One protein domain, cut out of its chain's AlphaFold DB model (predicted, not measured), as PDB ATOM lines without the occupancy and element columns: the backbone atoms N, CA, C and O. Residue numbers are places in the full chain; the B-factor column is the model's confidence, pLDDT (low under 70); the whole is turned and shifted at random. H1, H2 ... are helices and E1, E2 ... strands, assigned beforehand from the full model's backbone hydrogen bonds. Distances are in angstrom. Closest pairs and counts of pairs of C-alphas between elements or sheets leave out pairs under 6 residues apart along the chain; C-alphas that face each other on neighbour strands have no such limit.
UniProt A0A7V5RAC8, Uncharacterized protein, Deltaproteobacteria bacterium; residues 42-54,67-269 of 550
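Overview. This is residues 42 to 54 and 67 to 269 of the 550 residues of an uncharacterized protein of Deltaproteobacteria bacterium (UniProt A0A7V5RAC8). Look for a chain wound in stacked turns, a three-sided solenoid with little regular structure; its walls are the parallel sheets E1 E3 E6 E9 E12 E15 E18, E2 E4 E7 E10 E13 E16 E19 and E5 E8 E11 E14 E17. Outside the first wall lie H1 and the antiparallel hairpin E20 and E21. The printed part has 216 residues, 86 in named elements, mostly strand, and is compact: radius of gyration of the C-alphas 15.6 A, spans 44 by 41 by 31 A.

Arrangement. In the first sheet find E3, residues 87 to 91, parallel to E6, residues 112 to 115, with N 89 and O 112 at 2.8 A. The second and third sheets form a sandwich, two sheets face to face, planes 26 degrees apart. H1, residues 252 to 255, only grazes the first sheet; its one O i to N i+3 pair is within hydrogen-bond range, and it is too short for i+4.

Along the chain. E1, residues 44 to 46, begins at C-alpha 44, (110.256, 96.968, 63.331). E16, residues 195 to 200, spans 11.9 A; E21, residues 265 to 268, ends at (125.104, 97.151, 85.033). Other strands are passed over.

Size, cuts and confidence. Residues 55 to 66 are not printed; C-alphas 54 and 67 are 13.2 A apart. The link to H1, residues 223 to 251, is long. Residues 155 to 159 have pLDDT under 70.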
ATOM      1  N   TYR A  42     106.205  92.203  66.532       98.38
ATOM      2  CA  TYR A  42     107.547  91.825  66.073       98.38
ATOM      3  C   TYR A  42     108.430  93.052  65.843       98.38
ATOM      4  O   TYR A  42     107.915  94.158  65.675       98.38
ATOM      5  N   ALA A  43     109.750  92.873  65.782       97.00
ATOM      6  CA  ALA A  43     110.685  93.982  65.683       97.00
ATOM      7  C   ALA A  43     110.572  94.710  64.336       97.00
ATOM      8  O   ALA A  43     110.859  94.168  63.267       97.00
ATOM      9  N   PHE A  44     110.145  95.970  64.393       96.62
ATOM     10  CA  PHE A  44     110.256  96.968  63.331       96.62
ATOM     11  C   PHE A  44     109.916  98.352  63.896       96.62
ATOM     12  O   PHE A  44     109.363  98.477  64.988       96.62
ATOM     13  N   THR A  45     110.216  99.404  63.133       96.50
ATOM     14  CA  THR A  45     109.789 100.766  63.464       96.50
ATOM     15  C   THR A  45     108.406 101.051  62.888       96.50
ATOM     16  O   THR A  45     108.240 101.211  61.679       96.50
ATOM     17  N   ASP A  46     107.414 101.153  63.763       96.25
ATOM     18  CA  ASP A  46     106.055 101.556  63.443       96.25
ATOM     19  C   ASP A  46     105.931 103.090  63.471       96.25
ATOM     20  O   ASP A  46     105.965 103.753  64.514       96.25
ATOM     21  N   THR A  47     105.787 103.664  62.277       94.50
ATOM     22  CA  THR A  47     105.601 105.103  62.046       94.50
ATOM     23  C   THR A  47     104.154 105.460  61.695       94.50
ATOM     24  O   THR A  47     103.918 106.494  61.068       94.50
ATOM     25  N   SER A  48     103.183 104.593  62.013       89.56
ATOM     26  CA  SER A  48     101.757 104.843  61.749       89.56
ATOM     27  C   SER A  48     101.189 105.990  62.605       89.56
ATOM     28  O   SER A  48     101.934 106.728  63.238       89.56
ATOM     29  N   ALA A  49      99.874 106.215  62.606       83.19
ATOM     30  CA  ALA A  49      99.260 107.232  63.471       83.19
ATOM     31  C   ALA A  49      99.482 106.922  64.972       83.19
ATOM     32  O   ALA A  49      99.775 105.768  65.301       83.19
ATOM     33  N   PRO A  50      99.411 107.920  65.886       86.12
ATOM     34  CA  PRO A  50      99.446 107.692  67.338       86.12
ATOM     35  C   PRO A  50      98.526 106.545  67.753       86.12
ATOM     36  O   PRO A  50      97.409 106.442  67.245       86.12
ATOM     37  N   VAL A  51      99.020 105.677  68.634       94.62
ATOM     38  CA  VAL A  51      98.263 104.522  69.115       94.62
ATOM     39  C   VAL A  51      97.574 104.911  70.415       94.62
ATOM     40  O   VAL A  51      98.245 105.331  71.356       94.62
ATOM     41  N   THR A  52      96.260 104.719  70.473       96.50
ATOM     42  CA  THR A  52      95.469 104.819  71.703       96.50
ATOM     43  C   THR A  52      94.746 103.501  71.906       96.50
ATOM     44  O   THR A  52      93.902 103.153  71.083       96.50
ATOM     45  N   ILE A  53      95.057 102.780  72.983       96.94
ATOM     46  CA  ILE A  53      94.276 101.610  73.403       96.94
ATOM     47  C   ILE A  53      93.010 102.132  74.061       96.94
ATOM     48  O   ILE A  53      93.052 102.596  75.198       96.94
ATOM     49  N   ALA A  54      91.911 102.140  73.316       93.44
ATOM     50  CA  ALA A  54      90.759 102.973  73.626       93.44
ATOM     51  C   ALA A  54      89.981 102.484  74.856       93.44
ATOM     52  O   ALA A  54      89.785 101.290  75.054       93.44
ATOM     53  N   ILE A  67      99.703  93.938  75.114       98.81
ATOM     54  CA  ILE A  67     100.654  94.266  74.054       98.81
ATOM     55  C   ILE A  67     101.988  93.662  74.462       98.81
ATOM     56  O   ILE A  67     102.533  94.051  75.493       98.81
ATOM     57  N   ARG A  68     102.518  92.719  73.685       98.31
ATOM     58  CA  ARG A  68     103.775  92.047  74.022       98.31
ATOM     59  C   ARG A  68     104.704  91.924  72.832       98.31
ATOM     60  O   ARG A  68     104.272  91.625  71.721       98.31
ATOM     61  N   VAL A  69     105.992  92.066  73.098       98.38
ATOM     62  CA  VAL A  69     107.061  91.726  72.161       98.38
ATOM     63  C   VAL A  69     107.595  90.329  72.512       98.38
ATOM     64  O   VAL A  69     107.961  90.086  73.668       98.38
ATOM     65  N   PRO A  70     107.610  89.358  71.582       95.62
ATOM     66  CA  PRO A  70     108.117  88.021  71.877       95.62
ATOM     67  C   PRO A  70     109.646  88.043  72.045       95.62
ATOM     68  O   PRO A  70     110.327  88.866  71.447       95.62
ATOM     69  N   ALA A  71     110.196  87.114  72.837       89.94
ATOM     70  CA  ALA A  71     111.616  87.081  73.219       89.94
ATOM     71  C   ALA A  71     112.642  87.314  72.081       89.94
ATOM     72  O   ALA A  71     113.529  88.139  72.274       89.94
ATOM     73  N   PRO A  72     112.551  86.670  70.895       91.19
ATOM     74  CA  PRO A  72     113.531  86.895  69.825       91.19
ATOM     75  C   PRO A  72     113.417  88.270  69.147       91.19
ATOM     76  O   PRO A  72     114.268  88.612  68.333       91.19
ATOM     77  N   GLU A  73     112.365  89.029  69.448       95.88
ATOM     78  CA  GLU A  73     112.055  90.330  68.854       95.88
ATOM     79  C   GLU A  73     112.228  91.480  69.856       95.88
ATOM     80  O   GLU A  73     111.873  92.613  69.538       95.88
ATOM     81  N   GLN A  74     112.708  91.198  71.073       94.00
ATOM     82  CA  GLN A  74     112.870  92.183  72.143       94.00
ATOM     83  C   GLN A  74     113.904  93.262  71.797       94.00
ATOM     84  O   GLN A  74     114.742  93.108  70.906       94.00
ATOM     85  N   HIS A  75     113.811  94.393  72.495       94.94
ATOM     86  CA  HIS A  75     114.871  95.398  72.496       94.94
ATOM     87  C   HIS A  75     116.096  94.910  73.288       94.94
ATOM     88  O   HIS A  75     115.984  94.011  74.117       94.94
ATOM     89  N   ASN A  76     117.244  95.555  73.093       91.75
ATOM     90  CA  ASN A  76     118.533  95.149  73.666       91.75
ATOM     91  C   ASN A  76     118.784  95.725  75.079       91.75
ATOM     92  O   ASN A  76     119.841  96.302  75.302       91.75
ATOM     93  N   GLY A  77     117.795  95.713  75.979       89.31
ATOM     94  CA  GLY A  77     117.997  96.057  77.405       89.31
ATOM     95  C   GLY A  77     118.476  97.470  77.761       89.31
ATOM     96  O   GLY A  77     118.658  97.797  78.928       89.31
ATOM     97  N   GLY A  78     118.663  98.354  76.778       89.88
ATOM     98  CA  GLY A  78     119.331  99.641  76.971       89.88
ATOM     99  C   GLY A  78     120.779  99.698  76.466       89.88
ATOM    100  O   GLY A  78     121.506 100.628  76.823       89.88
ATOM    101  N   ASP A  79     121.191  98.752  75.620       93.50
ATOM    102  CA  ASP A  79     122.351  98.861  74.735       93.50
ATOM    103  C   ASP A  79     121.967  99.578  73.428       93.50
ATOM    104  O   ASP A  79     121.349  99.020  72.520       93.50
ATOM    105  N   TRP A  80     122.365 100.844  73.313       92.12
ATOM    106  CA  TRP A  80     122.243 101.625  72.081       92.12
ATOM    107  C   TRP A  80     123.451 101.466  71.149       92.12
ATOM    108  O   TRP A  80     123.394 101.941  70.013       92.12
ATOM    109  N   SER A  81     124.532 100.796  71.561       85.44
ATOM    110  CA  SER A  81     125.727 100.606  70.726       85.44
ATOM    111  C   SER A  81     125.494  99.636  69.561       85.44
ATOM    112  O   SER A  81     126.042  99.828  68.473       85.44
ATOM    113  N   SER A  82     124.629  98.642  69.761       78.69
ATOM    114  CA  SER A  82     124.163  97.698  68.737       78.69
ATOM    115  C   SER A  82     122.859  98.140  68.048       78.69
ATOM    116  O   SER A  82     122.380  97.480  67.122       78.69
ATOM    117  N   GLY A  83     122.329  99.301  68.446       80.31
ATOM    118  CA  GLY A  83     120.975  99.752  68.149       80.31
ATOM    119  C   GLY A  83     119.969  99.163  69.147       80.31
ATOM    120  O   GLY A  83     120.146  98.040  69.594       80.31
ATOM    121  N   PRO A  84     118.889  99.881  69.481       77.81
ATOM    122  CA  PRO A  84     117.987  99.481  70.565       77.81
ATOM    123  C   PRO A  84     117.147  98.225  70.274       77.81
ATOM    124  O   PRO A  84     116.597  97.655  71.207       77.81
ATOM    125  N   GLY A  85     117.039  97.769  69.019       87.75
ATOM    126  CA  GLY A  85     116.213  96.607  68.654       87.75
ATOM    127  C   GLY A  85     114.712  96.820  68.915       87.75
ATOM    128  O   GLY A  85     114.247  97.956  69.017       87.75
ATOM    129  N   GLY A  86     113.948  95.730  69.026       93.88
ATOM    130  CA  GLY A  86     112.564  95.785  69.502       93.88
ATOM    131  C   GLY A  86     111.492  96.216  68.493       93.88
ATOM    132  O   GLY A  86     111.755  96.781  67.424       93.88
ATOM    133  N   TYR A  87     110.229  96.007  68.874       98.12
ATOM    134  CA  TYR A  87     109.100  96.713  68.265       98.12
ATOM    135  C   TYR A  87     109.095  98.171  68.740       98.12
ATOM    136  O   TYR A  87     108.937  98.456  69.931       98.12
ATOM    137  N   THR A  88     109.278  99.094  67.797       97.69
ATOM    138  CA  THR A  88     109.503 100.511  68.084       97.69
ATOM    139  C   THR A  88     108.337 101.370  67.610       97.69
ATOM    140  O   THR A  88     108.078 101.449  66.412       97.69
ATOM    141  N   LEU A  89     107.693 102.106  68.513       97.88
ATOM    142  CA  LEU A  89     106.750 103.175  68.176       97.88
ATOM    143  C   LEU A  89     107.505 104.507  68.068       97.88
ATOM    144  O   LEU A  89     107.978 105.038  69.074       97.88
ATOM    145  N   LEU A  90     107.597 105.069  66.858       95.62
ATOM    146  CA  LEU A  90     108.310 106.330  66.609       95.62
ATOM    147  C   LEU A  90     107.346 107.481  66.322       95.62
ATOM    148  O   LEU A  90     106.626 107.435  65.321       95.62
ATOM    149  N   ARG A  91     107.390 108.553  67.124       93.69
ATOM    150  CA  ARG A  91     106.689 109.827  66.860       93.69
ATOM    151  C   ARG A  91     107.656 110.977  66.622       93.69
ATOM    152  O   ARG A  91     108.521 111.269  67.443       93.69
ATOM    153  N   ASN A  92     107.450 111.691  65.521       90.81
ATOM    154  CA  ASN A  92     108.290 112.819  65.119       90.81
ATOM    155  C   ASN A  92     107.586 114.184  65.132       90.81
ATOM    156  O   ASN A  92     108.180 115.185  64.734       90.81
ATOM    157  N   ALA A  93     106.339 114.240  65.597       91.00
ATOM    158  CA  ALA A  93     105.590 115.479  65.769       91.00
ATOM    159  C   ALA A  93     105.687 115.973  67.214       91.00
ATOM    160  O   ALA A  93     105.720 115.165  68.138       91.00
ATOM    161  N   SER A  94     105.694 117.292  67.409       91.94
ATOM    162  CA  SER A  94     105.513 117.882  68.738       91.94
ATOM    163  C   SER A  94     104.083 117.674  69.235       91.94
ATOM    164  O   SER A  94     103.167 117.611  68.417       91.94
ATOM    165  N   TRP A  95     103.878 117.642  70.556       92.94
ATOM    166  CA  TRP A  95     102.559 117.382  71.160       92.94
ATOM    167  C   TRP A  95     101.955 116.042  70.723       92.94
ATOM    168  O   TRP A  95     100.760 115.940  70.451       92.94
ATOM    169  N   SER A  96     102.805 115.019  70.623       92.88
ATOM    170  CA  SER A  96     102.410 113.667  70.236       92.88
ATOM    171  C   SER A  96     102.656 112.670  71.365       92.88
ATOM    172  O   SER A  96     103.356 112.961  72.333       92.88
ATOM    173  N   VAL A  97     102.085 111.482  71.221       94.69
ATOM    174  CA  VAL A  97     102.258 110.351  72.129       94.69
ATOM    175  C   VAL A  97     102.528 109.099  71.301       94.69
ATOM    176  O   VAL A  97     101.891 108.907  70.260       94.69
ATOM    177  N   CYS A  98     103.507 108.281  71.699       96.81
ATOM    178  CA  CYS A  98     103.745 107.005  71.020       96.81
ATOM    179  C   CYS A  98     102.614 106.023  71.322       96.81
ATOM    180  O   CYS A  98     102.010 105.498  70.385       96.81
ATOM    181  N   LEU A  99     102.318 105.832  72.609       97.44
ATOM    182  CA  LEU A  99     101.242 104.971  73.087       97.44
ATOM    183  C   LEU A  99     100.465 105.642  74.224       97.44
ATOM    184  O   LEU A  99     101.030 105.968  75.270       97.44
ATOM    185  N   GLU A 100      99.167 105.819  74.012       96.00
ATOM    186  CA  GLU A 100      98.195 106.206  75.030       96.00
ATOM    187  C   GLU A 100      97.346 104.983  75.416       96.00
ATOM    188  O   GLU A 100      96.990 104.170  74.559       96.00
ATOM    189  N   VAL A 101      97.084 104.803  76.709       95.69
ATOM    190  CA  VAL A 101      96.357 103.649  77.251       95.69
ATOM    191  C   VAL A 101      95.169 104.130  78.074       95.69
ATOM    192  O   VAL A 101      95.346 104.612  79.194       95.69
ATOM    193  N   ASP A 102      93.972 103.920  77.531       94.62
ATOM    194  CA  ASP A 102      92.691 104.337  78.114       94.62
ATOM    195  C   ASP A 102      91.853 103.128  78.576       94.62
ATOM    196  O   ASP A 102      90.868 103.274  79.299       94.62
ATOM    197  N   ALA A 103      92.235 101.909  78.180       95.12
ATOM    198  CA  ALA A 103      91.634 100.677  78.680       95.12
ATOM    199  C   ALA A 103      92.307 100.229  79.996       95.12
ATOM    200  O   ALA A 103      93.526 100.006  80.013       95.12
ATOM    201  N   PRO A 104      91.552 100.042  81.098       94.62
ATOM    202  CA  PRO A 104      92.123  99.615  82.371       94.62
ATOM    203  C   PRO A 104      92.649  98.176  82.309       94.62
ATOM    204  O   PRO A 104      92.286  97.404  81.426       94.62
ATOM    205  N   TYR A 105      93.503  97.801  83.262       95.81
ATOM    206  CA  TYR A 105      94.142  96.472  83.343       95.81
ATOM    207  C   TYR A 105      95.056  96.100  82.160       95.81
ATOM    208  O   TYR A 105      95.567  94.979  82.110       95.81
ATOM    209  N   THR A 106      95.280  97.019  81.215       97.75
ATOM    210  CA  THR A 106      96.144  96.791  80.053       97.75
ATOM    211  C   THR A 106      97.583  96.521  80.485       97.75
ATOM    212  O   THR A 106      98.135  97.213  81.344       97.75
ATOM    213  N   LYS A 107      98.205  95.526  79.849       98.38
ATOM    214  CA  LYS A 107      99.618  95.182  80.039       98.38
ATOM    215  C   LYS A 107     100.409  95.481  78.775       98.38
ATOM    216  O   LYS A 107      99.965  95.146  77.677       98.38
ATOM    217  N   VAL A 108     101.577  96.088  78.938       98.75
ATOM    218  CA  VAL A 108     102.496  96.437  77.854       98.75
ATOM    219  C   VAL A 108     103.880  95.900  78.205       98.75
ATOM    220  O   VAL A 108     104.465  96.326  79.197       98.75
ATOM    221  N   ASP A 109     104.389  94.979  77.389       98.38
ATOM    222  CA  ASP A 109     105.630  94.242  77.626       98.38
ATOM    223  C   ASP A 109     106.609  94.363  76.447       98.38
ATOM    224  O   ASP A 109     106.307  93.896  75.345       98.38
ATOM    225  N   GLY A 110     107.806  94.917  76.667       97.94
ATOM    226  CA  GLY A 110     108.877  94.936  75.653       97.94
ATOM    227  C   GLY A 110     108.803  96.064  74.621       97.94
ATOM    228  O   GLY A 110     109.540  96.057  73.635       97.94
ATOM    229  N   VAL A 111     107.869  97.010  74.770       98.50
ATOM    230  CA  VAL A 111     107.651  98.060  73.763       98.50
ATOM    231  C   VAL A 111     108.677  99.176  73.923       98.50
ATOM    232  O   VAL A 111     108.889  99.701  75.019       98.50
ATOM    233  N   TYR A 112     109.248  99.607  72.800       98.19
ATOM    234  CA  TYR A 112     110.137 100.757  72.743       98.19
ATOM    235  C   TYR A 112     109.426 101.966  72.113       98.19
ATOM    236  O   TYR A 112     109.099 101.985  70.930       98.19
ATOM    237  N   ALA A 113     109.164 103.002  72.906       97.69
ATOM    238  CA  ALA A 113     108.610 104.272  72.458       97.69
ATOM    239  C   ALA A 113     109.725 105.308  72.282       97.69
ATOM    240  O   ALA A 113     110.382 105.690  73.250       97.69
ATOM    241  N   THR A 114     109.903 105.823  71.065       95.88
ATOM    242  CA  THR A 114     110.857 106.907  70.797       95.88
ATOM    243  C   THR A 114     110.182 108.141  70.208       95.88
ATOM    244  O   THR A 114     109.317 108.069  69.328       95.88
ATOM    245  N   THR A 115     110.581 109.307  70.708       95.31
ATOM    246  CA  THR A 115     110.068 110.611  70.285       95.31
ATOM    247  C   THR A 115     111.204 111.506  69.796       95.31
ATOM    248  O   THR A 115     112.251 111.605  70.434       95.31
ATOM    249  N   THR A 116     110.998 112.201  68.676       92.38
ATOM    250  CA  THR A 116     111.936 113.230  68.175       92.38
ATOM    251  C   THR A 116     111.349 114.644  68.260       92.38
ATOM    252  O   THR A 116     112.061 115.622  68.042       92.38
ATOM    253  N   GLY A 117     110.045 114.767  68.543       89.06
ATOM    254  CA  GLY A 117     109.337 116.039  68.700       89.06
ATOM    255  C   GLY A 117     109.469 116.638  70.105       89.06
ATOM    256  O   GLY A 117     109.706 115.933  71.087       89.06
ATOM    257  N   ALA A 118     109.268 117.953  70.218       90.06
ATOM    258  CA  ALA A 118     109.194 118.630  71.515       90.06
ATOM    259  C   ALA A 118     107.840 118.357  72.198       90.06
ATOM    260  O   ALA A 118     106.847 118.092  71.521       90.06
ATOM    261  N   ASN A 119     107.759 118.457  73.529       93.12
ATOM    262  CA  ASN A 119     106.507 118.263  74.287       93.12
ATOM    263  C   ASN A 119     105.757 116.972  73.912       93.12
ATOM    264  O   ASN A 119     104.547 116.997  73.710       93.12
ATOM    265  N   SER A 120     106.494 115.881  73.706       93.62
ATOM    266  CA  SER A 120     105.935 114.596  73.284       93.62
ATOM    267  C   SER A 120     106.179 113.541  74.341       93.62
ATOM    268  O   SER A 120     107.187 113.599  75.050       93.62
ATOM    269  N   ASN A 121     105.263 112.584  74.409       95.38
ATOM    270  CA  ASN A 121     105.265 111.552  75.426       95.38
ATOM    271  C   ASN A 121     105.606 110.186  74.834       95.38
ATOM    272  O   ASN A 121     105.176 109.865  73.724       95.38
ATOM    273  N   GLY A 122     106.358 109.380  75.581       97.06
ATOM    274  CA  GLY A 122     106.551 107.971  75.246       97.06
ATOM    275  C   GLY A 122     105.259 107.202  75.508       97.06
ATOM    276  O   GLY A 122     104.511 106.875  74.585       97.06
ATOM    277  N   PHE A 123     104.968 107.000  76.788       96.75
ATOM    278  CA  PHE A 123     103.802 106.282  77.282       96.75
ATOM    279  C   PHE A 123     102.930 107.188  78.139       96.75
ATOM    280  O   PHE A 123     103.420 107.844  79.064       96.75
ATOM    281  N   ARG A 124     101.630 107.196  77.852       94.31
ATOM    282  CA  ARG A 124     100.628 107.953  78.600       94.31
ATOM    283  C   ARG A 124      99.480 107.055  79.022       94.31
ATOM    284  O   ARG A 124      99.050 106.204  78.252       94.31
ATOM    285  N   VAL A 125      98.979 107.272  80.230       92.38
ATOM    286  CA  VAL A 125      97.874 106.495  80.797       92.38
ATOM    287  C   VAL A 125      96.704 107.397  81.158       92.38
ATOM    288  O   VAL A 125      96.884 108.360  81.904       92.38
ATOM    289  N   ASP A 126      95.512 107.053  80.684       91.25
ATOM    290  CA  ASP A 126      94.233 107.632  81.110       91.25
ATOM    291  C   ASP A 126      93.285 106.555  81.673       91.25
ATOM    292  O   ASP A 126      92.076 106.569  81.458       91.25
ATOM    293  N   ALA A 127      93.859 105.567  82.365       90.31
ATOM    294  CA  ALA A 127      93.151 104.416  82.912       90.31
ATOM    295  C   ALA A 127      93.773 103.908  84.220       90.31
ATOM    296  O   ALA A 127      94.847 104.346  84.634       90.31
ATOM    297  N   ASP A 128      93.103 102.939  84.847       90.31
ATOM    298  CA  ASP A 128      93.549 102.293  86.083       90.31
ATOM    299  C   ASP A 128      94.191 100.927  85.854       90.31
ATOM    300  O   ASP A 128      93.809 100.173  84.956       90.31
ATOM    301  N   ASN A 129      95.100 100.552  86.758       91.69
ATOM    302  CA  ASN A 129      95.748  99.240  86.798       91.69
ATOM    303  C   ASN A 129      96.534  98.890  85.523       91.69
ATOM    304  O   ASN A 129      96.621  97.719  85.149       91.69
ATOM    305  N   VAL A 130      97.109  99.888  84.852       95.19
ATOM    306  CA  VAL A 130      97.970  99.661  83.684       95.19
ATOM    307  C   VAL A 130      99.358  99.212  84.139       95.19
ATOM    308  O   VAL A 130      99.909  99.745  85.102       95.19
ATOM    309  N   VAL A 131      99.954  98.242  83.447       97.06
ATOM    310  CA  VAL A 131     101.321  97.784  83.731       97.06
ATOM    311  C   VAL A 131     102.184  97.937  82.489       97.06
ATOM    312  O   VAL A 131     101.912  97.317  81.464       97.06
ATOM    313  N   PHE A 132     103.252  98.718  82.608       98.31
ATOM    314  CA  PHE A 132     104.380  98.696  81.684       98.31
ATOM    315  C   PHE A 132     105.482  97.848  82.299       98.31
ATOM    316  O   PHE A 132     105.900  98.097  83.433       98.31
ATOM    317  N   ASN A 133     105.957  96.858  81.561       98.31
ATOM    318  CA  ASN A 133     107.023  95.982  82.002       98.31
ATOM    319  C   ASN A 133     108.061  95.822  80.893       98.31
ATOM    320  O   ASN A 133     107.707  95.539  79.751       98.31
ATOM    321  N   ARG A 134     109.342  96.003  81.218       98.00
ATOM    322  CA  ARG A 134     110.430  95.942  80.229       98.00
ATOM    323  C   ARG A 134     110.142  96.866  79.048       98.00
ATOM    324  O   ARG A 134     110.121  96.432  77.912       98.00
ATOM    325  N   CYS A 135     109.765  98.114  79.315       98.75
ATOM    326  CA  CYS A 135     109.487  99.093  78.264       98.75
ATOM    327  C   CYS A 135     110.563 100.173  78.261       98.75
ATOM    328  O   CYS A 135     111.037 100.597  79.318       98.75
ATOM    329  N   ILE A 136     110.882 100.687  77.076       98.69
ATOM    330  CA  ILE A 136     111.837 101.784  76.911       98.69
ATOM    331  C   ILE A 136     111.095 103.012  76.396       98.69
ATOM    332  O   ILE A 136     110.430 102.954  75.366       98.69
ATOM    333  N   ALA A 137     111.227 104.138  77.087       98.06
ATOM    334  CA  ALA A 137     110.861 105.451  76.579       98.06
ATOM    335  C   ALA A 137     112.139 106.244  76.287       98.06
ATOM    336  O   ALA A 137     112.962 106.472  77.176       98.06
ATOM    337  N   GLU A 138     112.273 106.763  75.070       96.50
ATOM    338  CA  GLU A 138     113.368 107.660  74.701       96.50
ATOM    339  C   GLU A 138     112.871 108.941  74.028       96.50
ATOM    340  O   GLU A 138     112.009 108.929  73.147       96.50
ATOM    341  N   ASN A 139     113.470 110.067  74.403       95.44
ATOM    342  CA  ASN A 139     113.394 111.290  73.624       95.44
ATOM    343  C   ASN A 139     114.767 111.626  73.038       95.44
ATOM    344  O   ASN A 139     115.744 111.824  73.758       95.44
ATOM    345  N   THR A 140     114.817 111.729  71.714       92.50
ATOM    346  CA  THR A 140     116.036 112.008  70.943       92.50
ATOM    347  C   THR A 140     116.084 113.444  70.411       92.50
ATOM    348  O   THR A 140     116.973 113.790  69.636       92.50
ATOM    349  N   SER A 141     115.162 114.323  70.829       88.25
ATOM    350  CA  SER A 141     115.091 115.710  70.333       88.25
ATOM    351  C   SER A 141     116.287 116.582  70.747       88.25
ATOM    352  O   SER A 141     116.477 117.666  70.197       88.25
ATOM    353  N   GLY A 142     117.072 116.161  71.748       82.06
ATOM    354  CA  GLY A 142     118.206 116.910  72.313       82.06
ATOM    355  C   GLY A 142     117.817 118.143  73.144       82.06
ATOM    356  O   GLY A 142     118.600 118.607  73.974       82.06
ATOM    357  N   ALA A 143     116.596 118.649  72.969       84.31
ATOM    358  CA  ALA A 143     116.010 119.761  73.705       84.31
ATOM    359  C   ALA A 143     114.523 119.465  73.972       84.31
ATOM    360  O   ALA A 143     113.649 120.067  73.336       84.31
ATOM    361  N   PRO A 144     114.215 118.523  74.885       89.62
ATOM    362  CA  PRO A 144     112.836 118.208  75.217       89.62
ATOM    363  C   PRO A 144     112.137 119.469  75.738       89.62
ATOM    364  O   PRO A 144     112.652 120.175  76.606       89.62
ATOM    365  N   GLY A 145     110.956 119.765  75.199       93.25
ATOM    366  CA  GLY A 145     110.095 120.796  75.777       93.25
ATOM    367  C   GLY A 145     109.628 120.402  77.185       93.25
ATOM    368  O   GLY A 145     109.641 119.224  77.534       93.25
ATOM    369  N   THR A 146     109.184 121.370  77.989       93.88
ATOM    370  CA  THR A 146     108.838 121.177  79.416       93.88
ATOM    371  C   THR A 146     107.684 120.208  79.669       93.88
ATOM    372  O   THR A 146     107.451 119.817  80.808       93.88
ATOM    373  N   SER A 147     106.944 119.836  78.624       92.56
ATOM    374  CA  SER A 147     105.856 118.859  78.693       92.56
ATOM    375  C   SER A 147     106.231 117.503  78.089       92.56
ATOM    376  O   SER A 147     105.346 116.685  77.881       92.56
ATOM    377  N   ALA A 148     107.503 117.259  77.754       95.50
ATOM    378  CA  ALA A 148     107.946 115.969  77.233       95.50
ATOM    379  C   ALA A 148     108.145 114.969  78.381       95.50
ATOM    380  O   ALA A 148     108.984 115.203  79.259       95.50
ATOM    381  N   GLN A 149     107.386 113.870  78.366       95.50
ATOM    382  CA  GLN A 149     107.327 112.902  79.463       95.50
ATOM    383  C   GLN A 149     107.553 111.463  78.974       95.50
ATOM    384  O   GLN A 149     106.929 111.031  78.010       95.50
ATOM    385  N   GLY A 150     108.419 110.696  79.636       97.25
ATOM    386  CA  GLY A 150     108.676 109.303  79.253       97.25
ATOM    387  C   GLY A 150     107.498 108.400  79.602       97.25
ATOM    388  O   GLY A 150     106.841 107.876  78.706       97.25
ATOM    389  N   PHE A 151     107.206 108.287  80.897       96.31
ATOM    390  CA  PHE A 151     106.035 107.597  81.444       96.31
ATOM    391  C   PHE A 151     105.202 108.582  82.256       96.31
ATOM    392  O   PHE A 151     105.732 109.242  83.155       96.31
ATOM    393  N   THR A 152     103.917 108.702  81.931       93.00
ATOM    394  CA  THR A 152     103.040 109.720  82.518       93.00
ATOM    395  C   THR A 152     101.582 109.283  82.575       93.00
ATOM    396  O   THR A 152     101.160 108.356  81.884       93.00
ATOM    397  N   TRP A 153     100.789 110.018  83.347       87.31
ATOM    398  CA  TRP A 153      99.335 109.947  83.323       87.31
ATOM    399  C   TRP A 153      98.744 111.149  82.567       87.31
ATOM    400  O   TRP A 153      99.381 112.189  82.364       87.31
ATOM    401  N   LEU A 154      97.492 111.028  82.145       80.81
ATOM    402  CA  LEU A 154      96.707 112.123  81.604       80.81
ATOM    403  C   LEU A 154      96.087 112.922  82.763       80.81
ATOM    404  O   LEU A 154      95.316 112.407  83.559       80.81
ATOM    405  N   SER A 155      96.430 114.209  82.870       64.06
ATOM    406  CA  SER A 155      96.042 115.095  83.985       64.06
ATOM    407  C   SER A 155      94.529 115.412  84.101       64.06
ATOM    408  O   SER A 155      94.161 116.305  84.870       64.06
ATOM    409  N   ALA A 156      93.636 114.747  83.360       54.84
ATOM    410  CA  ALA A 156      92.205 115.066  83.331       54.84
ATOM    411  C   ALA A 156      91.370 114.146  84.248       54.84
ATOM    412  O   ALA A 156      90.609 113.307  83.797       54.84
ATOM    413  N   GLY A 157      91.453 114.374  85.561       50.53
ATOM    414  CA  GLY A 157      90.337 114.132  86.492       50.53
ATOM    415  C   GLY A 157      90.044 112.701  86.969       50.53
ATOM    416  O   GLY A 157      89.153 112.555  87.805       50.53
ATOM    417  N   GLY A 158      90.765 111.678  86.505       58.72
ATOM    418  CA  GLY A 158      90.657 110.296  86.999       58.72
ATOM    419  C   GLY A 158      91.723 109.925  88.038       58.72
ATOM    420  O   GLY A 158      92.777 110.558  88.119       58.72
ATOM    421  N   ALA A 159      91.469 108.878  88.828       65.00
ATOM    422  CA  ALA A 159      92.442 108.283  89.749       65.00
ATOM    423  C   ALA A 159      93.423 107.337  89.021       65.00
ATOM    424  O   ALA A 159      93.748 106.289  89.552       65.00
ATOM    425  N   ASN A 160      93.888 107.723  87.829       80.88
ATOM    426  CA  ASN A 160      94.585 106.863  86.868       80.88
ATOM    427  C   ASN A 160      95.872 106.263  87.444       80.88
ATOM    428  O   ASN A 160      96.822 106.995  87.711       80.88
ATOM    429  N   THR A 161      95.950 104.946  87.596       86.44
ATOM    430  CA  THR A 161      97.125 104.259  88.162       86.44
ATOM    431  C   THR A 161      97.903 103.454  87.130       86.44
ATOM    432  O   THR A 161      97.326 102.719  86.326       86.44
ATOM    433  N   PHE A 162      99.237 103.522  87.204       92.38
ATOM    434  CA  PHE A 162     100.105 102.617  86.454       92.38
ATOM    435  C   PHE A 162     101.263 102.071  87.293       92.38
ATOM    436  O   PHE A 162     101.701 102.685  88.263       92.38
ATOM    437  N   ALA A 163     101.793 100.923  86.885       95.38
ATOM    438  CA  ALA A 163     103.069 100.409  87.357       95.38
ATOM    439  C   ALA A 163     104.081 100.406  86.206       95.38
ATOM    440  O   ALA A 163     103.777  99.898  85.128       95.38
ATOM    441  N   ALA A 164     105.276 100.951  86.430       97.62
ATOM    442  CA  ALA A 164     106.429 100.760  85.554       97.62
ATOM    443  C   ALA A 164     107.411  99.802  86.234       97.62
ATOM    444  O   ALA A 164     107.841 100.055  87.363       97.62
ATOM    445  N   ARG A 165     107.734  98.700  85.554       98.06
ATOM    446  CA  ARG A 165     108.593  97.620  86.054       98.06
ATOM    447  C   ARG A 165     109.687  97.320  85.048       98.06
ATOM    448  O   ARG A 165     109.380  97.141  83.874       98.06
ATOM    449  N   ASN A 166     110.945  97.249  85.475       98.31
ATOM    450  CA  ASN A 166     112.054  96.954  84.555       98.31
ATOM    451  C   ASN A 166     112.111  97.921  83.358       98.31
ATOM    452  O   ASN A 166     112.489  97.535  82.259       98.31
ATOM    453  N   CYS A 167     111.651  99.163  83.532       98.81
ATOM    454  CA  CYS A 167     111.533 100.120  82.435       98.81
ATOM    455  C   CYS A 167     112.723 101.078  82.399       98.81
ATOM    456  O   CYS A 167     113.271 101.459  83.436       98.81
ATOM    457  N   ILE A 168     113.049 101.562  81.202       98.75
ATOM    458  CA  ILE A 168     114.032 102.629  81.001       98.75
ATOM    459  C   ILE A 168     113.332 103.872  80.471       98.75
ATOM    460  O   ILE A 168     112.554 103.798  79.526       98.75
ATOM    461  N   ALA A 169     113.644 105.034  81.040       98.50
ATOM    462  CA  ALA A 169     113.255 106.323  80.481       98.50
ATOM    463  C   ALA A 169     114.478 107.234  80.345       98.50
ATOM    464  O   ALA A 169     115.226 107.422  81.308       98.50
ATOM    465  N   ARG A 170     114.683 107.822  79.160       96.69
ATOM    466  CA  ARG A 170     115.816 108.727  78.927       96.69
ATOM    467  C   ARG A 170     115.513 109.901  78.006       96.69
ATOM    468  O   ARG A 170     114.755 109.796  77.043       96.69
ATOM    469  N   GLY A 171     116.181 111.018  78.287       95.44
ATOM    470  CA  GLY A 171     116.194 112.206  77.429       95.44
ATOM    471  C   GLY A 171     114.938 113.085  77.479       95.44
ATOM    472  O   GLY A 171     114.892 114.084  76.763       95.44
ATOM    473  N   PHE A 172     113.937 112.769  78.305       97.19
ATOM    474  CA  PHE A 172     112.730 113.591  78.454       97.19
ATOM    475  C   PHE A 172     112.950 114.762  79.417       97.19
ATOM    476  O   PHE A 172     113.947 114.831  80.135       97.19
ATOM    477  N   TYR A 173     111.997 115.696  79.466       97.06
ATOM    478  CA  TYR A 173     111.987 116.681  80.546       97.06
ATOM    479  C   TYR A 173     111.640 115.984  81.871       97.06
ATOM    480  O   TYR A 173     112.367 116.110  82.848       97.06
ATOM    481  N   TYR A 174     110.610 115.137  81.874       96.12
ATOM    482  CA  TYR A 174     110.349 114.209  82.975       96.12
ATOM    483  C   TYR A 174     110.470 112.776  82.460       96.12
ATOM    484  O   TYR A 174     109.626 112.331  81.686       96.12
ATOM    485  N   ASN A 175     111.508 112.040  82.853       97.69
ATOM    486  CA  ASN A 175     111.656 110.644  82.423       97.69
ATOM    487  C   ASN A 175     110.510 109.788  82.992       97.69
ATOM    488  O   ASN A 175     109.720 109.225  82.233       97.69
ATOM    489  N   PHE A 176     110.350 109.792  84.315       96.31
ATOM    490  CA  PHE A 176     109.159 109.276  84.984       96.31
ATOM    491  C   PHE A 176     108.415 110.431  85.644       96.31
ATOM    492  O   PHE A 176     108.952 111.117  86.516       96.31
ATOM    493  N   TYR A 177     107.163 110.628  85.251       93.19
ATOM    494  CA  TYR A 177     106.247 111.560  85.889       93.19
ATOM    495  C   TYR A 177     105.115 110.727  86.501       93.19
ATOM    496  O   TYR A 177     104.117 110.474  85.835       93.19
ATOM    497  N   PRO A 178     105.276 110.222  87.738       85.56
ATOM    498  CA  PRO A 178     104.198 109.594  88.486       85.56
ATOM    499  C   PRO A 178     103.507 110.630  89.381       85.56
ATOM    500  O   PRO A 178     104.078 111.106  90.364       85.56
ATOM    501  N   ALA A 179     102.266 110.997  89.087       73.38
ATOM    502  CA  ALA A 179     101.473 111.778  90.026       73.38
ATOM    503  C   ALA A 179     100.007 111.404  89.993       73.38
ATOM    504  O   ALA A 179      99.128 112.224  89.762       73.38
ATOM    505  N   THR A 180      99.772 110.162  90.382       77.00
ATOM    506  CA  THR A 180      98.542 109.673  91.003       77.00
ATOM    507  C   THR A 180      98.931 108.759  92.159       77.00
ATOM    508  O   THR A 180     100.004 108.141  92.143       77.00
ATOM    509  N   ASP A 181      98.100 108.718  93.198       74.69
ATOM    510  CA  ASP A 181      98.292 107.774  94.297       74.69
ATOM    511  C   ASP A 181      98.119 106.347  93.769       74.69
ATOM    512  O   ASP A 181      97.234 106.091  92.960       74.69
ATOM    513  N   GLY A 182      98.972 105.423  94.208       77.81
ATOM    514  CA  GLY A 182      98.961 104.038  93.723       77.81
ATOM    515  C   GLY A 182      99.819 103.783  92.480       77.81
ATOM    516  O   GLY A 182      99.966 102.626  92.099       77.81
ATOM    517  N   THR A 183     100.440 104.813  91.890       89.44
ATOM    518  CA  THR A 183     101.481 104.600  90.874       89.44
ATOM    519  C   THR A 183     102.741 104.000  91.504       89.44
ATOM    520  O   THR A 183     103.222 104.476  92.540       89.44
ATOM    521  N   GLU A 184     103.294 102.971  90.863       93.56
ATOM    522  CA  GLU A 184     104.493 102.257  91.308       93.56
ATOM    523  C   GLU A 184     105.596 102.329  90.243       93.56
ATOM    524  O   GLU A 184     105.365 102.003  89.080       93.56
ATOM    525  N   ILE A 185     106.808 102.718  90.641       96.75
ATOM    526  CA  ILE A 185     108.007 102.675  89.796       96.75
ATOM    527  C   ILE A 185     109.009 101.733  90.467       96.75
ATOM    528  O   ILE A 185     109.558 102.064  91.518       96.75
ATOM    529  N   SER A 186     109.220 100.553  89.888       98.00
ATOM    530  CA  SER A 186     110.000  99.482  90.514       98.00
ATOM    531  C   SER A 186     111.028  98.913  89.552       98.00
ATOM    532  O   SER A 186     110.677  98.525  88.441       98.00
ATOM    533  N   ASN A 187     112.287  98.828  89.987       98.62
ATOM    534  CA  ASN A 187     113.383  98.340  89.146       98.62
ATOM    535  C   ASN A 187     113.443  99.087  87.809       98.62
ATOM    536  O   ASN A 187     113.455  98.486  86.749       98.62
ATOM    537  N   CYS A 188     113.409 100.415  87.838       98.81
ATOM    538  CA  CYS A 188     113.499 101.226  86.627       98.81
ATOM    539  C   CYS A 188     114.844 101.952  86.554       98.81
ATOM    540  O   CYS A 188     115.468 102.231  87.578       98.81
ATOM    541  N   THR A 189     115.258 102.317  85.342       98.88
ATOM    542  CA  THR A 189     116.430 103.168  85.113       98.88
ATOM    543  C   THR A 189     116.013 104.462  84.423       98.88
ATOM    544  O   THR A 189     115.431 104.473  83.341       98.88
ATOM    545  N   SER A 190     116.339 105.582  85.053       98.69
ATOM    546  CA  SER A 190     116.198 106.924  84.511       98.69
ATOM    547  C   SER A 190     117.582 107.488  84.204       98.69
ATOM    548  O   SER A 190     118.431 107.566  85.095       98.69
ATOM    549  N   TYR A 191     117.821 107.860  82.945       98.06
ATOM    550  CA  TYR A 191     119.127 108.343  82.493       98.06
ATOM    551  C   TYR A 191     119.010 109.642  81.693       98.06
ATOM    552  O   TYR A 191     118.306 109.724  80.683       98.06
ATOM    553  N   GLY A 192     119.733 110.676  82.117       95.94
ATOM    554  CA  GLY A 192     119.662 111.980  81.458       95.94
ATOM    555  C   GLY A 192     118.335 112.701  81.725       95.94
ATOM    556  O   GLY A 192     117.620 112.394  82.675       95.94
ATOM    557  N   GLY A 193     117.977 113.641  80.847       94.94
ATOM    558  CA  GLY A 193     116.745 114.430  80.969       94.94
ATOM    559  C   GLY A 193     116.853 115.609  81.943       94.94
ATOM    560  O   GLY A 193     117.935 115.910  82.450       94.94
ATOM    561  N   GLU A 194     115.749 116.325  82.168       96.69
ATOM    562  CA  GLU A 194     115.719 117.411  83.164       96.69
ATOM    563  C   GLU A 194     115.535 116.849  84.579       96.69
ATOM    564  O   GLU A 194     116.312 117.168  85.483       96.69
ATOM    565  N   TYR A 195     114.554 115.960  84.737       96.50
ATOM    566  CA  TYR A 195     114.244 115.262  85.977       96.50
ATOM    567  C   TYR A 195     114.154 113.754  85.754       96.50
ATOM    568  O   TYR A 195     113.568 113.291  84.769       96.50
ATOM    569  N   GLY A 196     114.691 112.990  86.705       97.31
ATOM    570  CA  GLY A 196     114.682 111.534  86.635       97.31
ATOM    571  C   GLY A 196     113.313 110.938  86.976       97.31
ATOM    572  O   GLY A 196     112.641 110.371  86.114       97.31
ATOM    573  N   VAL A 197     112.891 111.093  88.227       95.94
ATOM    574  CA  VAL A 197     111.545 110.782  88.714       95.94
ATOM    575  C   VAL A 197     110.988 112.043  89.362       95.94
ATOM    576  O   VAL A 197     111.515 112.513  90.371       95.94
ATOM    577  N   PHE A 198     109.932 112.603  88.780       93.44
ATOM    578  CA  PHE A 198     109.320 113.832  89.268       93.44
ATOM    579  C   PHE A 198     107.922 113.564  89.803       93.44
ATOM    580  O   PHE A 198     107.012 113.177  89.070       93.44
ATOM    581  N   ARG A 199     107.734 113.866  91.082       88.31
ATOM    582  CA  ARG A 199     106.455 113.748  91.774       88.31
ATOM    583  C   ARG A 199     105.756 115.107  91.853       88.31
ATOM    584  O   ARG A 199     106.246 116.019  92.522       88.31
ATOM    585  N   ALA A 200     104.565 115.212  91.262       78.62
ATOM    586  CA  ALA A 200     103.706 116.403  91.324       78.62
ATOM    587  C   ALA A 200     102.474 116.190  92.230       78.62
ATOM    588  O   ALA A 200     101.371 115.941  91.754       78.62
ATOM    589  N   GLY A 201     102.651 116.283  93.550       74.88
ATOM    590  CA  GLY A 201     101.540 116.291  94.519       74.88
ATOM    591  C   GLY A 201     101.128 114.937  95.117       74.88
ATOM    592  O   GLY A 201     100.966 114.866  96.334       74.88
ATOM    593  N   ASN A 202     101.025 113.866  94.328       79.94
ATOM    594  CA  ASN A 202     100.575 112.534  94.792       79.94
ATOM    595  C   ASN A 202     101.709 111.668  95.351       79.94
ATOM    596  O   ASN A 202     102.862 112.022  95.158       79.94
ATOM    597  N   ALA A 203     101.425 110.572  96.056       87.12
ATOM    598  CA  ALA A 203     102.400 109.753  96.787       87.12
ATOM    599  C   ALA A 203     102.711 108.404  96.088       87.12
ATOM    600  O   ALA A 203     102.305 107.351  96.587       87.12
ATOM    601  N   PRO A 204     103.444 108.399  94.954       90.12
ATOM    602  CA  PRO A 204     103.848 107.166  94.290       90.12
ATOM    603  C   PRO A 204     104.888 106.413  95.119       90.12
ATOM    604  O   PRO A 204     105.655 107.023  95.875       90.12
ATOM    605  N   VAL A 205     104.933 105.095  94.945       93.88
ATOM    606  CA  VAL A 205     105.951 104.235  95.560       93.88
ATOM    607  C   VAL A 205     107.071 104.003  94.556       93.88
ATOM    608  O   VAL A 205     106.816 103.542  93.444       93.88
ATOM    609  N   VAL A 206     108.307 104.321  94.944       96.19
ATOM    610  CA  VAL A 206     109.487 104.161  94.082       96.19
ATOM    611  C   VAL A 206     110.490 103.231  94.755       96.19
ATOM    612  O   VAL A 206     110.912 103.490  95.882       96.19
ATOM    613  N   ARG A 207     110.846 102.123  94.104       97.81
ATOM    614  CA  ARG A 207     111.752 101.118  94.674       97.81
ATOM    615  C   ARG A 207     112.761 100.623  93.664       97.81
ATOM    616  O   ARG A 207     112.455 100.546  92.473       97.81
ATOM    617  N   ASN A 208     113.945 100.250  94.141       98.56
ATOM    618  CA  ASN A 208     115.001  99.663  93.315       98.56
ATOM    619  C   ASN A 208     115.286 100.487  92.051       98.56
ATOM    620  O   ASN A 208     115.603  99.924  91.012       98.56
ATOM    621  N   THR A 209     115.078 101.803  92.078       98.75
ATOM    622  CA  THR A 209     115.126 102.634  90.872       98.75
ATOM    623  C   THR A 209     116.431 103.406  90.835       98.75
ATOM    624  O   THR A 209     116.798 104.074  91.801       98.75
ATOM    625  N   ILE A 210     117.123 103.341  89.700       98.88
ATOM    626  CA  ILE A 210     118.286 104.180  89.423       98.88
ATOM    627  C   ILE A 210     117.797 105.441  88.716       98.88
ATOM    628  O   ILE A 210     117.160 105.351  87.671       98.88
ATOM    629  N   ALA A 211     118.130 106.621  89.234       98.75
ATOM    630  CA  ALA A 211     117.971 107.873  88.505       98.75
ATOM    631  C   ALA A 211     119.271 108.669  88.549       98.75
ATOM    632  O   ALA A 211     119.713 109.100  89.612       98.75
ATOM    633  N   VAL A 212     119.895 108.857  87.388       98.62
ATOM    634  CA  VAL A 212     121.203 109.511  87.280       98.62
ATOM    635  C   VAL A 212     121.296 110.376  86.029       98.62
ATOM    636  O   VAL A 212     120.580 110.188  85.045       98.62
ATOM    637  N   SER A 213     122.223 111.329  86.049       97.25
ATOM    638  CA  SER A 213     122.509 112.259  84.954       97.25
ATOM    639  C   SER A 213     121.345 113.188  84.587       97.25
ATOM    640  O   SER A 213     121.373 113.820  83.531       97.25
ATOM    641  N   ALA A 214     120.341 113.311  85.459       96.50
ATOM    642  CA  ALA A 214     119.315 114.342  85.346       96.50
ATOM    643  C   ALA A 214     119.940 115.731  85.564       96.50
ATOM    644  O   ALA A 214     120.777 115.909  86.450       96.50
ATOM    645  N   LYS A 215     119.540 116.725  84.764       96.00
ATOM    646  CA  LYS A 215     120.124 118.078  84.827       96.00
ATOM    647  C   LYS A 215     119.786 118.819  86.116       96.00
ATOM    648  O   LYS A 215     120.646 119.526  86.636       96.00
ATOM    649  N   THR A 216     118.552 118.673  86.596       95.88
ATOM    650  CA  THR A 216     118.071 119.386  87.781       95.88
ATOM    651  C   THR A 216     118.016 118.465  88.990       95.88
ATOM    652  O   THR A 216     118.690 118.738  89.982       95.88
ATOM    653  N   ALA A 217     117.270 117.361  88.916       96.31
ATOM    654  CA  ALA A 217     117.212 116.412  90.023       96.31
ATOM    655  C   ALA A 217     116.882 114.981  89.566       96.31
ATOM    656  O   ALA A 217     115.955 114.779  88.776       96.31
ATOM    657  N   PRO A 218     117.596 113.962  90.082       97.44
ATOM    658  CA  PRO A 218     117.275 112.565  89.807       97.44
ATOM    659  C   PRO A 218     115.942 112.151  90.439       97.44
ATOM    660  O   PRO A 218     115.157 111.462  89.797       97.44
ATOM    661  N   PHE A 219     115.648 112.635  91.647       96.38
ATOM    662  CA  PHE A 219     114.370 112.456  92.334       96.38
ATOM    663  C   PHE A 219     113.893 113.815  92.837       96.38
ATOM    664  O   PHE A 219     114.582 114.444  93.637       96.38
ATOM    665  N   GLU A 220     112.730 114.264  92.369       94.06
ATOM    666  CA  GLU A 220     112.179 115.582  92.693       94.06
ATOM    667  C   GLU A 220     110.796 115.463  93.331       94.06
ATOM    668  O   GLU A 220     109.935 114.711  92.862       94.06
ATOM    669  N   VAL A 221     110.571 116.250  94.384       89.31
ATOM    670  CA  VAL A 221     109.296 116.314  95.104       89.31
ATOM    671  C   VAL A 221     108.763 117.738  95.064       89.31
ATOM    672  O   VAL A 221     109.131 118.580  95.881       89.31
ATOM    673  N   ASN A 222     107.801 117.989  94.177       86.56
ATOM    674  CA  ASN A 222     107.078 119.255  94.150       86.56
ATOM    675  C   ASN A 222     105.813 119.166  95.024       86.56
ATOM    676  O   ASN A 222     104.700 118.974  94.532       86.56
ATOM    677  N   GLY A 223     106.030 119.250  96.343       77.00
ATOM    678  CA  GLY A 223     105.005 119.339  97.390       77.00
ATOM    679  C   GLY A 223     104.396 118.001  97.823       77.00
ATOM    680  O   GLY A 223     103.698 117.368  97.045       77.00
ATOM    681  N   GLY A 224     104.598 117.588  99.080       82.69
ATOM    682  CA  GLY A 224     104.119 116.319  99.656       82.69
ATOM    683  C   GLY A 224     105.271 115.360  99.989       82.69
ATOM    684  O   GLY A 224     106.379 115.811 100.270       82.69
ATOM    685  N   SER A 225     105.028 114.048  99.997       88.44
ATOM    686  CA  SER A 225     106.054 113.026 100.272       88.44
ATOM    687  C   SER A 225     105.856 111.784  99.407       88.44
ATOM    688  O   SER A 225     104.745 111.518  98.939       88.44
ATOM    689  N   TRP A 226     106.937 111.043  99.170       92.19
ATOM    690  CA  TRP A 226     106.877 109.733  98.523       92.19
ATOM    691  C   TRP A 226     105.949 108.777  99.281       92.19
ATOM    692  O   TRP A 226     105.755 108.908 100.493       92.19
ATOM    693  N   GLY A 227     105.367 107.826  98.555       91.81
ATOM    694  CA  GLY A 227     104.507 106.798  99.124       91.81
ATOM    695  C   GLY A 227     105.263 105.901 100.101       91.81
ATOM    696  O   GLY A 227     106.472 105.683  99.971       91.81
ATOM    697  N   ALA A 228     104.541 105.366 101.085       92.81
ATOM    698  CA  ALA A 228     105.103 104.436 102.056       92.81
ATOM    699  C   ALA A 228     105.705 103.206 101.354       92.81
ATOM    700  O   ALA A 228     105.093 102.635 100.455       92.81
ATOM    701  N   GLY A 229     106.902 102.801 101.781       92.88
ATOM    702  CA  GLY A 229     107.656 101.713 101.151       92.88
ATOM    703  C   GLY A 229     108.599 102.158 100.030       92.88
ATOM    704  O   GLY A 229     109.306 101.313  99.495       92.88
ATOM    705  N   THR A 230     108.643 103.452  99.700       96.31
ATOM    706  CA  THR A 230     109.696 104.018  98.845       96.31
ATOM    707  C   THR A 230     111.055 103.852  99.521       96.31
ATOM    708  O   THR A 230     111.250 104.363 100.625       96.31
ATOM    709  N   ASP A 231     111.956 103.103  98.890       97.44
ATOM    710  CA  ASP A 231     113.266 102.751  99.443       97.44
ATOM    711  C   ASP A 231     114.166 102.102  98.377       97.44
ATOM    712  O   ASP A 231     113.676 101.709  97.317       97.44
ATOM    713  N   HIS A 232     115.449 101.901  98.690       98.31
ATOM    714  CA  HIS A 232     116.417 101.215  97.820       98.31
ATOM    715  C   HIS A 232     116.562 101.898  96.448       98.31
ATOM    716  O   HIS A 232     116.565 101.238  95.414       98.31
ATOM    717  N   ASN A 233     116.645 103.229  96.414       98.69
ATOM    718  CA  ASN A 233     116.824 103.986  95.173       98.69
ATOM    719  C   ASN A 233     118.240 104.553  95.058       98.69
ATOM    720  O   ASN A 233     118.846 104.931  96.060       98.69
ATOM    721  N   LEU A 234     118.763 104.662  93.836       98.81
ATOM    722  CA  LEU A 234     120.119 105.148  93.578       98.81
ATOM    723  C   LEU A 234     120.108 106.481  92.833       98.81
ATOM    724  O   LEU A 234     119.468 106.607  91.788       98.81
ATOM    725  N   SER A 235     120.873 107.449  93.336       98.56
ATOM    726  CA  SER A 235     121.100 108.745  92.705       98.56
ATOM    727  C   SER A 235     122.579 109.123  92.604       98.56
ATOM    728  O   SER A 235     123.423 108.718  93.411       98.56
ATOM    729  N   ASP A 236     122.897 109.961  91.618       98.19
ATOM    730  CA  ASP A 236     124.232 110.533  91.412       98.19
ATOM    731  C   ASP A 236     124.447 111.871  92.130       98.19
ATOM    732  O   ASP A 236     125.544 112.430  92.090       98.19
ATOM    733  N   THR A 237     123.433 112.362  92.840       97.06
ATOM    734  CA  THR A 237     123.488 113.589  93.639       97.06
ATOM    735  C   THR A 237     123.492 113.273  95.135       97.06
ATOM    736  O   THR A 237     123.411 112.120  95.550       97.06
ATOM    737  N   ALA A 238     123.576 114.307  95.977       95.69
ATOM    738  CA  ALA A 238     123.584 114.151  97.432       95.69
ATOM    739  C   ALA A 238     122.235 113.705  98.030       95.69
ATOM    740  O   ALA A 238     122.155 113.468  99.236       95.69
ATOM    741  N   THR A 239     121.179 113.614  97.220       92.25
ATOM    742  CA  THR A 239     119.820 113.285  97.658       92.25
ATOM    743  C   THR A 239     119.178 112.269  96.722       92.25
ATOM    744  O   THR A 239     119.423 112.283  95.518       92.25
ATOM    745  N   ALA A 240     118.324 111.410  97.269       93.69
ATOM    746  CA  ALA A 240     117.474 110.493  96.513       93.69
ATOM    747  C   ALA A 240     116.020 110.666  96.979       93.69
ATOM    748  O   ALA A 240     115.539 111.796  97.082       93.69
ATOM    749  N   THR A 241     115.324 109.578  97.304       94.81
ATOM    750  CA  THR A 241     113.946 109.625  97.806       94.81
ATOM    751  C   THR A 241     113.856 109.868  99.314       94.81
ATOM    752  O   THR A 241     112.817 110.300  99.810       94.81
ATOM    753  N   GLY A 242     114.954 109.652 100.045       94.31
ATOM    754  CA  GLY A 242     114.986 109.702 101.509       94.31
ATOM    755  C   GLY A 242     114.655 108.356 102.161       94.31
ATOM    756  O   GLY A 242     114.440 108.312 103.373       94.31
ATOM    757  N   GLY A 243     114.619 107.280 101.368       96.25
ATOM    758  CA  GLY A 243     114.563 105.905 101.849       96.25
ATOM    759  C   GLY A 243     115.804 105.550 102.669       96.25
ATOM    760  O   GLY A 243     116.884 106.114 102.478       96.25
ATOM    761  N   ALA A 244     115.654 104.627 103.619       96.81
ATOM    762  CA  ALA A 244     116.725 104.253 104.543       96.81
ATOM    763  C   ALA A 244     117.897 103.536 103.851       96.81
ATOM    764  O   ALA A 244     119.023 103.599 104.344       96.81
ATOM    765  N   ASN A 245     117.625 102.874 102.728       97.94
ATOM    766  CA  ASN A 245     118.572 102.099 101.935       97.94
ATOM    767  C   ASN A 245     118.881 102.772 100.588       97.94
ATOM    768  O   ASN A 245     119.445 102.142  99.694       97.94
ATOM    769  N   ASP A 246     118.518 104.047 100.428       98.56
ATOM    770  CA  ASP A 246     118.884 104.810  99.241       98.56
ATOM    771  C   ASP A 246     120.409 104.978  99.137       98.56
ATOM    772  O   ASP A 246     121.107 105.294 100.107       98.56
ATOM    773  N   LEU A 247     120.927 104.845  97.919       98.62
ATOM    774  CA  LEU A 247     122.318 105.106  97.582       98.62
ATOM    775  C   LEU A 247     122.432 106.473  96.908       98.62
ATOM    776  O   LEU A 247     121.850 106.716  95.861       98.62
ATOM    777  N   THR A 248     123.214 107.377  97.488       98.50
ATOM    778  CA  THR A 248     123.442 108.729  96.945       98.50
ATOM    779  C   THR A 248     124.895 108.907  96.514       98.50
ATOM    780  O   THR A 248     125.784 108.160  96.940       98.50
ATOM    781  N   ASN A 249     125.162 109.930  95.701       97.94
ATOM    782  CA  ASN A 249     126.482 110.267  95.160       97.94
ATOM    783  C   ASN A 249     127.127 109.119  94.359       97.94
ATOM    784  O   ASN A 249     128.348 108.939  94.378       97.94
ATOM    785  N   LYS A 250     126.308 108.320  93.670       98.31
ATOM    786  CA  LYS A 250     126.746 107.196  92.838       98.31
ATOM    787  C   LYS A 250     126.720 107.602  91.370       98.31
ATOM    788  O   LYS A 250     125.663 107.714  90.764       98.31
ATOM    789  N   SER A 251     127.890 107.864  90.790       96.75
ATOM    790  CA  SER A 251     127.975 108.352  89.410       96.75
ATOM    791  C   SER A 251     127.492 107.306  88.400       96.75
ATOM    792  O   SER A 251     127.768 106.113  88.545       96.75
ATOM    793  N   ALA A 252     126.844 107.762  87.323       97.81
ATOM    794  CA  ALA A 252     126.363 106.892  86.245       97.81
ATOM    795  C   ALA A 252     127.483 106.031  85.629       97.81
ATOM    796  O   ALA A 252     127.292 104.850  85.360       97.81
ATOM    797  N   ALA A 253     128.685 106.596  85.471       96.94
ATOM    798  CA  ALA A 253     129.842 105.897  84.904       96.94
ATOM    799  C   ALA A 253     130.332 104.702  85.749       96.94
ATOM    800  O   ALA A 253     130.999 103.812  85.212       96.94
ATOM    801  N   ASN A 254     130.017 104.680  87.048       97.31
ATOM    802  CA  ASN A 254     130.314 103.548  87.925       97.31
ATOM    803  C   ASN A 254     129.232 102.465  87.856       97.31
ATOM    804  O   ASN A 254     129.538 101.312  88.142       97.31
ATOM    805  N   GLN A 255     128.006 102.823  87.464       98.44
ATOM    806  CA  GLN A 255     126.893 101.879  87.402       98.44
ATOM    807  C   GLN A 255     126.857 101.138  86.067       98.44
ATOM    808  O   GLN A 255     126.760  99.920  86.054       98.44
ATOM    809  N   PHE A 256     126.994 101.857  84.953       98.06
ATOM    810  CA  PHE A 256     126.670 101.319  83.629       98.06
ATOM    811  C   PHE A 256     127.888 100.978  82.783       98.06
ATOM    812  O   PHE A 256     128.921 101.648  82.904       98.06
ATOM    813  N   VAL A 257     127.773  99.984  81.895       96.50
ATOM    814  CA  VAL A 257     128.835  99.553  80.967       96.50
ATOM    815  C   VAL A 257     129.380 100.740  80.167       96.50
ATOM    816  O   VAL A 257     130.591 101.000  80.218       96.50
ATOM    817  N   SER A 258     128.503 101.526  79.533       95.50
ATOM    818  CA  SER A 258     128.860 102.743  78.796       95.50
ATOM    819  C   SER A 258     127.850 103.865  79.030       95.50
ATOM    820  O   SER A 258     126.650 103.708  78.857       95.50
ATOM    821  N   VAL A 259     128.355 105.058  79.335       95.94
ATOM    822  CA  VAL A 259     127.569 106.309  79.361       95.94
ATOM    823  C   VAL A 259     127.974 107.246  78.219       95.94
ATOM    824  O   VAL A 259     127.731 108.452  78.252       95.94
ATOM    825  N   THR A 260     128.664 106.706  77.212       94.00
ATOM    826  CA  THR A 260     129.188 107.485  76.089       94.00
ATOM    827  C   THR A 260     128.049 107.854  75.150       94.00
ATOM    828  O   THR A 260     127.428 106.971  74.568       94.00
ATOM    829  N   SER A 261     127.807 109.153  74.966       89.81
ATOM    830  CA  SER A 261     126.705 109.647  74.134       89.81
ATOM    831  C   SER A 261     126.703 109.050  72.722       89.81
ATOM    832  O   SER A 261     127.718 109.103  72.026       89.81
ATOM    833  N   GLY A 262     125.561 108.496  72.306       86.06
ATOM    834  CA  GLY A 262     125.375 107.823  71.015       86.06
ATOM    835  C   GLY A 262     125.818 106.356  70.997       86.06
ATOM    836  O   GLY A 262     125.787 105.724  69.945       86.06
ATOM    837  N   SER A 263     126.257 105.832  72.138       89.88
ATOM    838  CA  SER A 263     126.697 104.447  72.350       89.88
ATOM    839  C   SER A 263     126.520 104.065  73.822       89.88
ATOM    840  O   SER A 263     127.376 103.412  74.427       89.88
ATOM    841  N   GLU A 264     125.465 104.596  74.442       94.44
ATOM    842  CA  GLU A 264     125.106 104.249  75.805       94.44
ATOM    843  C   GLU A 264     124.773 102.762  75.891       94.44
ATOM    844  O   GLU A 264     124.130 102.204  75.008       94.44
ATOM    845  N   ASP A 265     125.223 102.151  76.972       95.88
ATOM    846  CA  ASP A 265     124.933 100.782  77.352       95.88
ATOM    847  C   ASP A 265     124.637 100.816  78.851       95.88
ATOM    848  O   ASP A 265     125.552 100.962  79.673       95.88
ATOM    849  N   LEU A 266     123.339 100.812  79.162       97.25
ATOM    850  CA  LEU A 266     122.799 100.981  80.509       97.25
ATOM    851  C   LEU A 266     122.662  99.660  81.279       97.25
ATOM    852  O   LEU A 266     122.075  99.673  82.363       97.25
ATOM    853  N   HIS A 267     123.235  98.562  80.781       97.25
ATOM    854  CA  HIS A 267     123.440  97.371  81.603       97.25
ATOM    855  C   HIS A 267     124.441  97.674  82.724       97.25
ATOM    856  O   HIS A 267     125.338  98.525  82.598       97.25
ATOM    857  N   LEU A 268     124.292  96.984  83.845       97.75
ATOM    858  CA  LEU A 268     125.104  97.151  85.033       97.75
ATOM    859  C   LEU A 268     126.509  96.575  84.834       97.75
ATOM    860  O   LEU A 268     126.746  95.521  84.244       97.75
ATOM    861  N   LYS A 269     127.494  97.272  85.396       94.31
ATOM    862  CA  LYS A 269     128.842  96.736  85.586       94.31
ATOM    863  C   LYS A 269     128.856  95.788  86.775       94.31
ATOM    864  O   LYS A 269     128.220  96.032  87.790       94.31
TER     865      LYS A 269